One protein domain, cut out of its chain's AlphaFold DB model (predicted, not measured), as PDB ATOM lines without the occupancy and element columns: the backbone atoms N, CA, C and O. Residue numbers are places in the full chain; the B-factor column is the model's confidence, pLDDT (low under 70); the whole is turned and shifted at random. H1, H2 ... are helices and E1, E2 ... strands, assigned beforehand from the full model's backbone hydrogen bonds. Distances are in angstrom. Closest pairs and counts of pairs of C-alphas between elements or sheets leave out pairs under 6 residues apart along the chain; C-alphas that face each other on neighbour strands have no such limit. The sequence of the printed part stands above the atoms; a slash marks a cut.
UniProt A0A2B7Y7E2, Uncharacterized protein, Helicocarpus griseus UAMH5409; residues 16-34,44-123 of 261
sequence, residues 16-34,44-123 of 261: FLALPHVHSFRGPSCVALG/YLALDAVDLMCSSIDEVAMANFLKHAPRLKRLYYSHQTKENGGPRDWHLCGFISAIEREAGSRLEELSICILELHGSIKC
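What this domain is: This is residues 16 to 34 and 44 to 123 of the 261 residues of an uncharacterized protein of Helicocarpus griseus UAMH5409 (UniProt A0A2B7Y7E2). A twisted parallel sheet has two helices, H1 and H2, side by side over one face, and its other face is bare. At one end E3 bends, and its last residues, paired with E2, turn toward H1. The printed part has 99 residues with two named helices and five named strands, in the order E1 E2 E3 H1 E4 H2 E5: a mixed class. The sheet is branched, with neighbour pairs E1 and E3, E2 and E3, E3 and E4, E4 and E5. The whole is compact, radius of gyration of the C-alphas 13.0 A, and spans 38 by 25 by 20 A.

Where its parts are: E1, residues 24 to 28, begins at C-alpha 24 (-53.905, -29.950, 37.107). E2 is residues 30 to 32; E3, residues 49 to 57, is 17.1 A long and bends by 103 degrees at residue 54. H1 is residues 59 to 68, 14.6 A; E4, 74 to 80, 19.7 A; H2, 92 to 103, 16.1 A. E5, residues 109 to 116, 22.4 A, ends at C-alpha 116 (-34.762, -44.911, 32.086).

How they stand to each other: E1 and E2 lie on one side of E3, with N 27 to O 51 at 2.8 A and N 56 to O 30 at 2.8 A; E4 lies on the other side, N 52 to O 76 at 2.8 A. E5 pairs with E4, N 77 to O 111 at 2.8 A. E3, H1, E4 and E4, H2, E5 are strand-helix-strand units, parallel neighbour strands joined through a helix, both crossovers right-handed. H2 is on the sheet over E4, height 10.0 A, along the strands at 22 degrees on the local plane; H1 only grazes it. H1 and H2 touch, C-alphas of Glu 59 and Phe 95 closest at 4.3 A, the same way at a shallow tilt of 14 degrees. Every O i to N i+4 pair is within hydrogen-bond range in H2, 5 of 6 in H1.

The domain as a whole: The farthest C-alphas, of His 21 and Cys 123, are 39.6 A apart. Residues 35 to 43 are not printed; C-alphas 34 and 44 are 17.7 A apart. The link E4 to H2 is long, and its residues 83 to 87 have pLDDT under 70.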
ATOM      1  N   PHE A  16     -48.285 -24.516  46.266       86.19
ATOM      2  CA  PHE A  16     -49.036 -24.206  45.050       86.19
ATOM      3  C   PHE A  16     -50.181 -25.194  44.836       86.19
ATOM      4  O   PHE A  16     -51.285 -24.784  44.489       86.19
ATOM      5  N   LEU A  17     -49.958 -26.480  45.115       88.75
ATOM      6  CA  LEU A  17     -50.997 -27.512  45.019       88.75
ATOM      7  C   LEU A  17     -52.122 -27.329  46.045       88.75
ATOM      8  O   LEU A  17     -53.241 -27.796  45.838       88.75
ATOM      9  N   ALA A  18     -51.843 -26.635  47.149       88.69
ATOM     10  CA  ALA A  18     -52.836 -26.293  48.163       88.69
ATOM     11  C   ALA A  18     -53.792 -25.160  47.734       88.69
ATOM     12  O   ALA A  18     -54.773 -24.889  48.432       88.69
ATOM     13  N   LEU A  19     -53.532 -24.485  46.607       89.19
ATOM     14  CA  LEU A  19     -54.402 -23.422  46.114       89.19
ATOM     15  C   LEU A  19     -55.758 -23.995  45.650       89.19
ATOM     16  O   LEU A  19     -55.807 -25.007  44.950       89.19
ATOM     17  N   PRO A  20     -56.884 -23.327  45.967       87.56
ATOM     18  CA  PRO A  20     -58.233 -23.879  45.789       87.56
ATOM     19  C   PRO A  20     -58.683 -24.039  44.329       87.56
ATOM     20  O   PRO A  20     -59.764 -24.570  44.083       87.56
ATOM     21  N   HIS A  21     -57.891 -23.563  43.369       90.12
ATOM     22  CA  HIS A  21     -58.215 -23.559  41.940       90.12
ATOM     23  C   HIS A  21     -57.205 -24.339  41.092       90.12
ATOM     24  O   HIS A  21     -57.277 -24.300  39.867       90.12
ATOM     25  N   VAL A  22     -56.251 -25.035  41.719       92.44
ATOM     26  CA  VAL A  22     -55.279 -25.857  40.993       92.44
ATOM     27  C   VAL A  22     -55.885 -27.234  40.749       92.44
ATOM     28  O   VAL A  22     -55.978 -28.058  41.655       92.44
ATOM     29  N   HIS A  23     -56.327 -27.444  39.512       94.06
ATOM     30  CA  HIS A  23     -56.950 -28.688  39.053       94.06
ATOM     31  C   HIS A  23     -55.944 -29.670  38.457       94.06
ATOM     32  O   HIS A  23     -56.051 -30.872  38.674       94.06
ATOM     33  N   SER A  24     -54.936 -29.150  37.757       93.50
ATOM     34  CA  SER A  24     -53.905 -29.950  37.107       93.50
ATOM     35  C   SER A  24     -52.517 -29.497  37.534       93.50
ATOM     36  O   SER A  24     -52.277 -28.301  37.728       93.50
ATOM     37  N   PHE A  25     -51.604 -30.453  37.667       93.00
ATOM     38  CA  PHE A  25     -50.200 -30.203  37.948       93.00
ATOM     39  C   PHE A  25     -49.303 -31.030  37.032       93.00
ATOM     40  O   PHE A  25     -49.472 -32.241  36.924       93.00
ATOM     41  N   ARG A  26     -48.301 -30.371  36.443       92.25
ATOM     42  CA  ARG A  26     -47.256 -31.006  35.640       92.25
ATOM     43  C   ARG A  26     -45.889 -30.734  36.262       92.25
ATOM     44  O   ARG A  26     -45.428 -29.593  36.278       92.25
ATOM     45  N   GLY A  27     -45.257 -31.785  36.770       88.19
ATOM     46  CA  GLY A  27     -43.966 -31.748  37.451       88.19
ATOM     47  C   GLY A  27     -42.913 -32.567  36.706       88.19
ATOM     48  O   GLY A  27     -42.909 -33.790  36.829       88.19
ATOM     49  N   PRO A  28     -42.024 -31.940  35.916       89.00
ATOM     50  CA  PRO A  28     -40.874 -32.632  35.346       89.00
ATOM     51  C   PRO A  28     -39.757 -32.800  36.384       89.00
ATOM     52  O   PRO A  28     -39.495 -31.889  37.172       89.00
ATOM     53  N   SER A  29     -39.055 -33.934  36.335       88.88
ATOM     54  CA  SER A  29     -37.863 -34.224  37.146       88.88
ATOM     55  C   SER A  29     -38.070 -34.054  38.656       88.88
ATOM     56  O   SER A  29     -37.174 -33.593  39.369       88.88
ATOM     57  N   CYS A  30     -39.248 -34.446  39.151       88.50
ATOM     58  CA  CYS A  30     -39.530 -34.488  40.580       88.50
ATOM     59  C   CYS A  30     -38.789 -35.654  41.240       88.50
ATOM     60  O   CYS A  30     -38.794 -36.777  40.729       88.50
ATOM     61  N   VAL A  31     -38.184 -35.391  42.394       88.69
ATOM     62  CA  VAL A  31     -37.554 -36.408  43.241       88.69
ATOM     63  C   VAL A  31     -38.233 -36.384  44.600       88.69
ATOM     64  O   VAL A  31     -38.488 -35.308  45.128       88.69
ATOM     65  N   ALA A  32     -38.566 -37.546  45.154       87.25
ATOM     66  CA  ALA A  32     -39.058 -37.630  46.524       87.25
ATOM     67  C   ALA A  32     -38.771 -39.007  47.124       87.25
ATOM     68  O   ALA A  32     -39.042 -40.036  46.501       87.25
ATOM     69  N   LEU A  33     -38.258 -38.998  48.351       84.81
ATOM     70  CA  LEU A  33     -38.117 -40.182  49.191       84.81
ATOM     71  C   LEU A  33     -39.017 -39.994  50.400       84.81
ATOM     72  O   LEU A  33     -38.920 -38.985  51.098       84.81
ATOM     73  N   GLY A  34     -39.946 -40.918  50.598       75.94
ATOM     74  CA  GLY A  34     -40.970 -40.748  51.608       75.94
ATOM     75  C   GLY A  34     -40.440 -41.040  53.003       75.94
ATOM     76  O   GLY A  34     -39.817 -42.071  53.243       75.94
ATOM     77  N   TYR A  44     -54.739 -31.069  48.835       89.69
ATOM     78  CA  TYR A  44     -54.887 -30.630  47.449       89.69
ATOM     79  C   TYR A  44     -56.339 -30.855  47.000       89.69
ATOM     80  O   TYR A  44     -56.664 -31.770  46.244       89.69
ATOM     81  N   LEU A  45     -57.262 -30.062  47.555       87.94
ATOM     82  CA  LEU A  45     -58.711 -30.291  47.426       87.94
ATOM     83  C   LEU A  45     -59.280 -30.045  46.023       87.94
ATOM     84  O   LEU A  45     -60.425 -30.422  45.782       87.94
ATOM     85  N   ALA A  46     -58.544 -29.386  45.131       92.56
ATOM     86  CA  ALA A  46     -58.973 -29.120  43.758       92.56
ATOM     87  C   ALA A  46     -58.297 -30.033  42.728       92.56
ATOM     88  O   ALA A  46     -58.839 -30.193  41.638       92.56
ATOM     89  N   LEU A  47     -57.180 -30.665  43.099       94.88
ATOM     90  CA  LEU A  47     -56.318 -31.405  42.189       94.88
ATOM     91  C   LEU A  47     -57.005 -32.685  41.698       94.88
ATOM     92  O   LEU A  47     -57.327 -33.576  42.491       94.88
ATOM     93  N   ASP A  48     -57.236 -32.759  40.390       95.94
ATOM     94  CA  ASP A  48     -57.897 -33.864  39.700       95.94
ATOM     95  C   ASP A  48     -57.016 -34.544  38.636       95.94
ATOM     96  O   ASP A  48     -57.257 -35.717  38.333       95.94
ATOM     97  N   ALA A  49     -55.942 -33.897  38.169       96.31
ATOM     98  CA  ALA A  49     -54.955 -34.477  37.256       96.31
ATOM     99  C   ALA A  49     -53.507 -34.161  37.667       96.31
ATOM    100  O   ALA A  49     -53.190 -33.037  38.062       96.31
ATOM    101  N   VAL A  50     -52.622 -35.154  37.568       95.88
ATOM    102  CA  VAL A  50     -51.196 -35.020  37.892       95.88
ATOM    103  C   VAL A  50     -50.344 -35.738  36.857       95.88
ATOM    104  O   VAL A  50     -50.514 -36.939  36.655       95.88
ATOM    105  N   ASP A  51     -49.370 -35.011  36.315       94.75
ATOM    106  CA  ASP A  51     -48.370 -35.519  35.385       94.75
ATOM    107  C   ASP A  51     -46.970 -35.347  35.980       94.75
ATOM    108  O   ASP A  51     -46.429 -34.240  36.059       94.75
ATOM    109  N   LEU A  52     -46.363 -36.454  36.396       93.94
ATOM    110  CA  LEU A  52     -45.022 -36.508  36.971       93.94
ATOM    111  C   LEU A  52     -44.081 -37.144  35.957       93.94
ATOM    112  O   LEU A  52     -44.030 -38.363  35.804       93.94
ATOM    113  N   MET A  53     -43.363 -36.300  35.225       91.44
ATOM    114  CA  MET A  53     -42.540 -36.743  34.102       91.44
ATOM    115  C   MET A  53     -41.084 -36.872  34.517       91.44
ATOM    116  O   MET A  53     -40.590 -36.034  35.270       91.44
ATOM    117  N   CYS A  54     -40.382 -37.873  33.991       89.50
ATOM    118  CA  CYS A  54     -38.946 -38.058  34.200       89.50
ATOM    119  C   CYS A  54     -38.570 -38.013  35.692       89.50
ATOM    120  O   CYS A  54     -37.575 -37.393  36.065       89.50
ATOM    121  N   SER A  55     -39.415 -38.575  36.555       90.94
ATOM    122  CA  SER A  55     -39.380 -38.387  38.008       90.94
ATOM    123  C   SER A  55     -38.873 -39.641  38.728       90.94
ATOM    124  O   SER A  55     -38.989 -40.750  38.214       90.94
ATOM    125  N   SER A  56     -38.343 -39.477  39.942       91.50
ATOM    126  CA  SER A  56     -37.879 -40.567  40.812       91.50
ATOM    127  C   SER A  56     -38.540 -40.434  42.182       91.50
ATOM    128  O   SER A  56     -38.127 -39.629  43.013       91.50
ATOM    129  N   ILE A  57     -39.637 -41.163  42.380       90.69
ATOM    130  CA  ILE A  57     -40.494 -41.068  43.566       90.69
ATOM    131  C   ILE A  57     -40.706 -42.489  44.079       90.69
ATOM    132  O   ILE A  57     -41.086 -43.368  43.302       90.69
ATOM    133  N   ASP A  58     -40.443 -42.719  45.362       91.00
ATOM    134  CA  ASP A  58     -40.678 -44.026  45.980       91.00
ATOM    135  C   ASP A  58     -42.155 -44.255  46.355       91.00
ATOM    136  O   ASP A  58     -43.020 -43.376  46.252       91.00
ATOM    137  N   GLU A  59     -42.475 -45.476  46.775       92.00
ATOM    138  CA  GLU A  59     -43.832 -45.873  47.144       92.00
ATOM    139  C   GLU A  59     -44.396 -45.107  48.353       92.00
ATOM    140  O   GLU A  59     -45.615 -44.934  48.454       92.00
ATOM    141  N   VAL A  60     -43.539 -44.634  49.265       91.69
ATOM    142  CA  VAL A  60     -43.951 -43.930  50.487       91.69
ATOM    143  C   VAL A  60     -44.304 -42.482  50.157       91.69
ATOM    144  O   VAL A  60     -45.381 -42.010  50.527       91.69
ATOM    145  N   ALA A  61     -43.452 -41.794  49.397       91.50
ATOM    146  CA  ALA A  61     -43.693 -40.440  48.922       91.50
ATOM    147  C   ALA A  61     -44.934 -40.383  48.024       91.50
ATOM    148  O   ALA A  61     -45.782 -39.509  48.206       91.50
ATOM    149  N   MET A  62     -45.098 -41.350  47.113       94.19
ATOM    150  CA  MET A  62     -46.295 -41.427  46.272       94.19
ATOM    151  C   MET A  62     -47.563 -41.644  47.107       94.19
ATOM    152  O   MET A  62     -48.565 -40.958  46.899       94.19
ATOM    153  N   ALA A  63     -47.532 -42.543  48.097       93.94
ATOM    154  CA  ALA A  63     -48.670 -42.737  48.994       93.94
ATOM    155  C   ALA A  63     -49.029 -41.449  49.752       93.94
ATOM    156  O   ALA A  63     -50.192 -41.037  49.779       93.94
ATOM    157  N   ASN A  64     -48.026 -40.781  50.325       91.06
ATOM    158  CA  ASN A  64     -48.211 -39.528  51.051       91.06
ATOM    159  C   ASN A  64     -48.791 -38.434  50.147       91.06
ATOM    160  O   ASN A  64     -49.735 -37.752  50.547       91.06
ATOM    161  N   PHE A  65     -48.304 -38.306  48.913       92.00
ATOM    162  CA  PHE A  65     -48.850 -37.373  47.930       92.00
ATOM    163  C   PHE A  65     -50.330 -37.659  47.627       92.00
ATOM    164  O   PHE A  65     -51.184 -36.776  47.743       92.00
ATOM    165  N   LEU A  66     -50.663 -38.913  47.311       94.06
ATOM    166  CA  LEU A  66     -52.021 -39.316  46.938       94.06
ATOM    167  C   LEU A  66     -53.025 -39.181  48.083       94.06
ATOM    168  O   LEU A  66     -54.181 -38.821  47.839       94.06
ATOM    169  N   LYS A  67     -52.592 -39.399  49.329       92.06
ATOM    170  CA  LYS A  67     -53.401 -39.183  50.537       92.06
ATOM    171  C   LYS A  67     -53.883 -37.733  50.662       92.06
ATOM    172  O   LYS A  67     -54.982 -37.486  51.166       92.06
ATOM    173  N   HIS A  68     -53.094 -36.778  50.173       91.06
ATOM    174  CA  HIS A  68     -53.435 -35.356  50.173       91.06
ATOM    175  C   HIS A  68     -54.218 -34.914  48.927       91.06
ATOM    176  O   HIS A  68     -54.774 -33.818  48.944       91.06
ATOM    177  N   ALA A  69     -54.360 -35.764  47.902       93.38
ATOM    178  CA  ALA A  69     -55.100 -35.492  46.664       93.38
ATOM    179  C   ALA A  69     -56.404 -36.328  46.561       93.38
ATOM    180  O   ALA A  69     -56.504 -37.267  45.760       93.38
ATOM    181  N   PRO A  70     -57.451 -36.021  47.357       93.69
ATOM    182  CA  PRO A  70     -58.659 -36.851  47.440       93.69
ATOM    183  C   PRO A  70     -59.555 -36.793  46.194       93.69
ATOM    184  O   PRO A  70     -60.469 -37.605  46.070       93.69
ATOM    185  N   ARG A  71     -59.337 -35.833  45.289       95.06
ATOM    186  CA  ARG A  71     -60.103 -35.685  44.040       95.06
ATOM    187  C   ARG A  71     -59.335 -36.130  42.802       95.06
ATOM    188  O   ARG A  71     -59.881 -36.006  41.709       95.06
ATOM    189  N   LEU A  72     -58.128 -36.674  42.977       96.94
ATOM    190  CA  LEU A  72     -57.309 -37.120  41.862       96.94
ATOM    191  C   LEU A  72     -58.029 -38.211  41.066       96.94
ATOM    192  O   LEU A  72     -58.429 -39.235  41.622       96.94
ATOM    193  N   LYS A  73     -58.179 -37.964  39.768       97.75
ATOM    194  CA  LYS A  73     -58.781 -38.866  38.785       97.75
ATOM    195  C   LYS A  73     -57.756 -39.368  37.783       97.75
ATOM    196  O   LYS A  73     -57.889 -40.495  37.320       97.75
ATOM    197  N   ARG A  74     -56.751 -38.548  37.473       97.94
ATOM    198  CA  ARG A  74     -55.711 -38.853  36.495       97.94
ATOM    199  C   ARG A  74     -54.337 -38.838  37.133       97.94
ATOM    200  O   ARG A  74     -53.987 -37.855  37.785       97.94
ATOM    201  N   LEU A  75     -53.563 -39.889  36.904       97.75
ATOM    202  CA  LEU A  75     -52.156 -39.930  37.277       97.75
ATOM    203  C   LEU A  75     -51.327 -40.441  36.102       97.75
ATOM    204  O   LEU A  75     -51.471 -41.595  35.706       97.75
ATOM    205  N   TYR A  76     -50.435 -39.597  35.597       96.38
ATOM    206  CA  TYR A  76     -49.359 -39.986  34.699       96.38
ATOM    207  C   TYR A  76     -48.034 -39.944  35.460       96.38
ATOM    208  O   TYR A  76     -47.691 -38.933  36.077       96.38
ATOM    209  N   TYR A  77     -47.279 -41.036  35.416       96.00
ATOM    210  CA  TYR A  77     -45.967 -41.135  36.039       96.00
ATOM    211  C   TYR A  77     -44.966 -41.778  35.082       96.00
ATOM    212  O   TYR A  77     -45.104 -42.949  34.732       96.00
ATOM    213  N   SER A  78     -43.917 -41.048  34.702       93.38
ATOM    214  CA  SER A  78     -42.774 -41.627  33.994       93.38
ATOM    215  C   SER A  78     -41.531 -41.647  34.873       93.38
ATOM    216  O   SER A  78     -41.052 -40.616  35.353       93.38
ATOM    217  N   HIS A  79     -41.017 -42.855  35.089       92.50
ATOM    218  CA  HIS A  79     -39.869 -43.109  35.940       92.50
ATOM    219  C   HIS A  79     -38.560 -42.838  35.201       92.50
ATOM    220  O   HIS A  79     -38.359 -43.324  34.084       92.50
ATOM    221  N   GLN A  80     -37.654 -42.113  35.852       89.94
ATOM    222  CA  GLN A  80     -36.258 -41.999  35.444       89.94
ATOM    223  C   GLN A  80     -35.360 -42.106  36.676       89.94
ATOM    224  O   GLN A  80     -35.487 -41.292  37.594       89.94
ATOM    225  N   THR A  81     -34.422 -43.058  36.679       87.50
ATOM    226  CA  THR A  81     -33.377 -43.102  37.710       87.50
ATOM    227  C   THR A  81     -32.540 -41.825  37.655       87.50
ATOM    228  O   THR A  81     -32.089 -41.406  36.592       87.50
ATOM    229  N   LYS A  82     -32.353 -41.183  38.812       83.31
ATOM    230  CA  LYS A  82     -31.542 -39.969  38.952       83.31
ATOM    231  C   LYS A  82     -30.183 -40.312  39.555       83.31
ATOM    232  O   LYS A  82     -30.111 -41.054  40.535       83.31
ATOM    233  N   GLU A  83     -29.121 -39.757  38.973       69.19
ATOM    234  CA  GLU A  83     -27.714 -40.043  39.307       69.19
ATOM    235  C   GLU A  83     -27.347 -39.660  40.757       69.19
ATOM    236  O   GLU A  83     -26.487 -40.292  41.372       69.19
ATOM    237  N   ASN A  84     -28.024 -38.662  41.341       62.56
ATOM    238  CA  ASN A  84     -27.586 -37.983  42.568       62.56
ATOM    239  C   ASN A  84     -28.265 -38.434  43.879       62.56
ATOM    240  O   ASN A  84     -28.311 -37.664  44.838       62.56
ATOM    241  N   GLY A  85     -28.718 -39.689  43.984       54.56
ATOM    242  CA  GLY A  85     -29.063 -40.277  45.296       54.56
ATOM    243  C   GLY A  85     -30.420 -40.966  45.422       54.56
ATOM    244  O   GLY A  85     -30.853 -41.233  46.542       54.56
ATOM    245  N   GLY A  86     -31.086 -41.291  44.312       58.09
ATOM    246  CA  GLY A  86     -32.240 -42.193  44.338       58.09
ATOM    247  C   GLY A  86     -31.828 -43.665  44.520       58.09
ATOM    248  O   GLY A  86     -30.694 -44.039  44.200       58.09
ATOM    249  N   PRO A  87     -32.727 -44.539  45.009       62.06
ATOM    250  CA  PRO A  87     -32.498 -45.974  44.961       62.06
ATOM    251  C   PRO A  87     -32.318 -46.402  43.499       62.06
ATOM    252  O   PRO A  87     -33.140 -46.089  42.642       62.06
ATOM    253  N   ARG A  88     -31.215 -47.106  43.213       73.69
ATOM    254  CA  ARG A  88     -30.934 -47.626  41.863       73.69
ATOM    255  C   ARG A  88     -31.993 -48.630  41.419       73.69
ATOM    256  O   ARG A  88     -32.372 -48.651  40.257       73.69
ATOM    257  N   ASP A  89     -32.453 -49.448  42.360       85.00
ATOM    258  CA  ASP A  89     -33.543 -50.387  42.140       85.00
ATOM    259  C   ASP A  89     -34.894 -49.721  42.380       85.00
ATOM    260  O   ASP A  89     -35.063 -48.975  43.348       85.00
ATOM    261  N   TRP A  90     -35.889 -50.097  41.583       88.88
ATOM    262  CA  TRP A  90     -37.244 -49.584  41.726       88.88
ATOM    263  C   TRP A  90     -38.216 -50.669  42.192       88.88
ATOM    264  O   TRP A  90     -38.288 -51.768  41.637       88.88
ATOM    265  N   HIS A  91     -39.005 -50.362  43.223       90.25
ATOM    266  CA  HIS A  91     -40.058 -51.248  43.725       90.25
ATOM    267  C   HIS A  91     -41.375 -50.998  42.982       90.25
ATOM    268  O   HIS A  91     -42.374 -50.623  43.592       90.25
ATOM    269  N   LEU A  92     -41.401 -51.237  41.666       92.00
ATOM    270  CA  LEU A  92     -42.582 -51.023  40.811       92.00
ATOM    271  C   LEU A  92     -43.868 -51.636  41.399       92.00
ATOM    272  O   LEU A  92     -44.911 -50.988  41.437       92.00
ATOM    273  N   CYS A  93     -43.800 -52.866  41.920       92.06
ATOM    274  CA  CYS A  93     -44.960 -53.518  42.538       92.06
ATOM    275  C   CYS A  93     -45.464 -52.783  43.787       92.06
ATOM    276  O   CYS A  93     -46.672 -52.635  43.978       92.06
ATOM    277  N   GLY A  94     -44.539 -52.346  44.647       93.25
ATOM    278  CA  GLY A  94     -44.855 -51.582  45.854       93.25
ATOM    279  C   GLY A  94     -45.437 -50.217  45.504       93.25
ATOM    280  O   GLY A  94     -46.422 -49.796  46.106       93.25
ATOM    281  N   PHE A  95     -44.898 -49.589  44.460       95.00
ATOM    282  CA  PHE A  95     -45.372 -48.325  43.915       95.00
ATOM    283  C   PHE A  95     -46.814 -48.427  43.393       95.00
ATOM    284  O   PHE A  95     -47.672 -47.655  43.816       95.00
ATOM    285  N   ILE A  96     -47.131 -49.435  42.569       96.06
ATOM    286  CA  ILE A  96     -48.512 -49.684  42.109       96.06
ATOM    287  C   ILE A  96     -49.442 -49.962  43.298       96.06
ATOM    288  O   ILE A  96     -50.533 -49.399  43.370       96.06
ATOM    289  N   SER A  97     -49.000 -50.777  44.261       95.25
ATOM    290  CA  SER A  97     -49.793 -51.111  45.455       95.25
ATOM    291  C   SER A  97     -50.078 -49.882  46.329       95.25
ATOM    292  O   SER A  97     -51.145 -49.770  46.931       95.25
ATOM    293  N   ALA A  98     -49.133 -48.941  46.411       95.69
ATOM    294  CA  ALA A  98     -49.323 -47.672  47.102       95.69
ATOM    295  C   ALA A  98     -50.381 -46.807  46.403       95.69
ATOM    296  O   ALA A  98     -51.270 -46.277  47.071       95.69
ATOM    297  N   ILE A  99     -50.341 -46.727  45.069       97.31
ATOM    298  CA  ILE A  99     -51.353 -46.012  44.279       97.31
ATOM    299  C   ILE A  99     -52.736 -46.644  44.470       97.31
ATOM    300  O   ILE A  99     -53.706 -45.934  44.736       97.31
ATOM    301  N   GLU A 100     -52.831 -47.972  44.376       96.88
ATOM    302  CA  GLU A 100     -54.079 -48.714  44.574       96.88
ATOM    303  C   GLU A 100     -54.688 -48.421  45.948       96.88
ATOM    304  O   GLU A 100     -55.861 -48.054  46.050       96.88
ATOM    305  N   ARG A 101     -53.877 -48.536  47.006       95.94
ATOM    306  CA  ARG A 101     -54.316 -48.339  48.389       95.94
ATOM    307  C   ARG A 101     -54.859 -46.935  48.622       95.94
ATOM    308  O   ARG A 101     -55.910 -46.783  49.238       95.94
ATOM    309  N   GLU A 102     -54.143 -45.918  48.151       96.25
ATOM    310  CA  GLU A 102     -54.498 -44.533  48.452       96.25
ATOM    311  C   GLU A 102     -55.529 -43.960  47.483       96.25
ATOM    312  O   GLU A 102     -56.288 -43.077  47.884       96.25
ATOM    313  N   ALA A 103     -55.573 -44.417  46.226       96.31
ATOM    314  CA  ALA A 103     -56.331 -43.780  45.146       96.31
ATOM    315  C   ALA A 103     -57.136 -44.728  44.237       96.31
ATOM    316  O   ALA A 103     -57.899 -44.245  43.396       96.31
ATOM    317  N   GLY A 104     -57.066 -46.049  44.429       96.69
ATOM    318  CA  GLY A 104     -57.708 -47.031  43.545       96.69
ATOM    319  C   GLY A 104     -59.226 -46.866  43.399       96.69
ATOM    320  O   GLY A 104     -59.777 -46.997  42.308       96.69
ATOM    321  N   SER A 105     -59.920 -46.459  44.462       96.62
ATOM    322  CA  SER A 105     -61.377 -46.264  44.422       96.62
ATOM    323  C   SER A 105     -61.838 -45.033  43.629       96.62
ATOM    324  O   SER A 105     -63.036 -44.899  43.361       96.62
ATOM    325  N   ARG A 106     -60.922 -44.121  43.265       95.94
ATOM    326  CA  ARG A 106     -61.244 -42.839  42.612       95.94
ATOM    327  C   ARG A 106     -60.550 -42.596  41.277       95.94
ATOM    328  O   ARG A 106     -61.111 -41.843  40.485       95.94
ATOM    329  N   LEU A 107     -59.383 -43.195  41.039       97.94
ATOM    330  CA  LEU A 107     -58.655 -43.009  39.786       97.94
ATOM    331  C   LEU A 107     -59.471 -43.539  38.602       97.94
ATOM    332  O   LEU A 107     -60.008 -44.647  38.639       97.94
ATOM    333  N   GLU A 108     -59.564 -42.707  37.571       98.38
ATOM    334  CA  GLU A 108     -60.236 -42.966  36.298       98.38
ATOM    335  C   GLU A 108     -59.197 -43.275  35.207       98.38
ATOM    336  O   GLU A 108     -59.450 -44.126  34.355       98.38
ATOM    337  N   GLU A 109     -58.003 -42.678  35.277       98.25
ATOM    338  CA  GLU A 109     -56.911 -42.918  34.327       98.25
ATOM    339  C   GLU A 109     -55.565 -43.033  35.063       98.25
ATOM    340  O   GLU A 109     -55.239 -42.208  35.925       98.25
ATOM    341  N   LEU A 110     -54.783 -44.058  34.720       98.06
ATOM    342  CA  LEU A 110     -53.462 -44.319  35.287       98.06
ATOM    343  C   LEU A 110     -52.490 -44.675  34.166       98.06
ATOM    344  O   LEU A 110     -52.733 -45.624  33.424       98.06
ATOM    345  N   SER A 111     -51.376 -43.956  34.103       97.00
ATOM    346  CA  SER A 111     -50.216 -44.318  33.298       97.00
ATOM    347  C   SER A 111     -48.972 -44.386  34.151       97.00
ATOM    348  O   SER A 111     -48.668 -43.474  34.925       97.00
ATOM    349  N   ILE A 112     -48.260 -45.490  33.989       95.56
ATOM    350  CA  ILE A 112     -46.931 -45.693  34.531       95.56
ATOM    351  C   ILE A 112     -46.034 -46.062  33.353       95.56
ATOM    352  O   ILE A 112     -46.340 -46.973  32.587       95.56
ATOM    353  N   CYS A 113     -44.914 -45.365  33.204       91.88
ATOM    354  CA  CYS A 113     -43.924 -45.641  32.167       91.88
ATOM    355  C   CYS A 113     -42.527 -45.715  32.777       91.88
ATOM    356  O   CYS A 113     -42.230 -45.027  33.753       91.88
ATOM    357  N   ILE A 114     -41.643 -46.490  32.153       90.25
ATOM    358  CA  ILE A 114     -40.213 -46.497  32.470       90.25
ATOM    359  C   ILE A 114     -39.495 -45.806  31.318       90.25
ATOM    360  O   ILE A 114     -39.466 -46.331  30.207       90.25
ATOM    361  N   LEU A 115     -38.952 -44.616  31.573       87.38
ATOM    362  CA  LEU A 115     -38.141 -43.902  30.592       87.38
ATOM    363  C   LEU A 115     -36.690 -44.387  30.644       87.38
ATOM    364  O   LEU A 115     -36.099 -44.686  29.611       87.38
ATOM    365  N   GLU A 116     -36.135 -44.475  31.851       86.25
ATOM    366  CA  GLU A 116     -34.762 -44.911  32.086       86.25
ATOM    367  C   GLU A 116     -34.644 -45.516  33.490       86.25
ATOM    368  O   GLU A 116     -35.075 -44.920  34.479       86.25
ATOM    369  N   LEU A 117     -34.062 -46.712  33.572       87.06
ATOM    370  CA  LEU A 117     -33.825 -47.432  34.819       87.06
ATOM    371  C   LEU A 117     -32.378 -47.933  34.831       87.06
ATOM    372  O   LEU A 117     -31.984 -48.673  33.932       87.06
ATOM    373  N   HIS A 118     -31.580 -47.531  35.825       85.44
ATOM    374  CA  HIS A 118     -30.174 -47.969  35.929       85.44
ATOM    375  C   HIS A 118     -29.972 -49.219  36.792       85.44
ATOM    376  O   HIS A 118     -28.939 -49.876  36.672       85.44
ATOM    377  N   GLY A 119     -30.905 -49.525  37.695       85.00
ATOM    378  CA  GLY A 119     -30.885 -50.745  38.505       85.00
ATOM    379  C   GLY A 119     -31.930 -51.762  38.065       85.00
ATOM    380  O   GLY A 119     -32.297 -51.839  36.896       85.00
ATOM    381  N   SER A 120     -32.395 -52.570  39.014       85.00
ATOM    382  CA  SER A 120     -33.350 -53.649  38.764       85.00
ATOM    383  C   SER A 120     -34.749 -53.324  39.287       85.00
ATOM    384  O   SER A 120     -34.925 -52.547  40.230       85.00
ATOM    385  N   ILE A 121     -35.769 -53.945  38.693       86.81
ATOM    386  CA  ILE A 121     -37.122 -53.924  39.251       86.81
ATOM    387  C   ILE A 121     -37.210 -55.008  40.315       86.81
ATOM    388  O   ILE A 121     -36.972 -56.186  40.046       86.81
ATOM    389  N   LYS A 122     -37.573 -54.626  41.539       85.12
ATOM    390  CA  LYS A 122     -37.718 -55.601  42.622       85.12
ATOM    391  C   LYS A 122     -38.989 -56.418  42.443       85.12
ATOM    392  O   LYS A 122     -40.083 -55.866  42.306       85.12
ATOM    393  N   CYS A 123     -38.838 -57.740  42.501       76.12
ATOM    394  CA  CYS A 123     -39.954 -58.667  42.370       76.12
ATOM    395  C   CYS A 123     -40.994 -58.427  43.473       76.12
ATOM    396  O   CYS A 123     -40.670 -58.295  44.654       76.12
TER     397      CYS A 123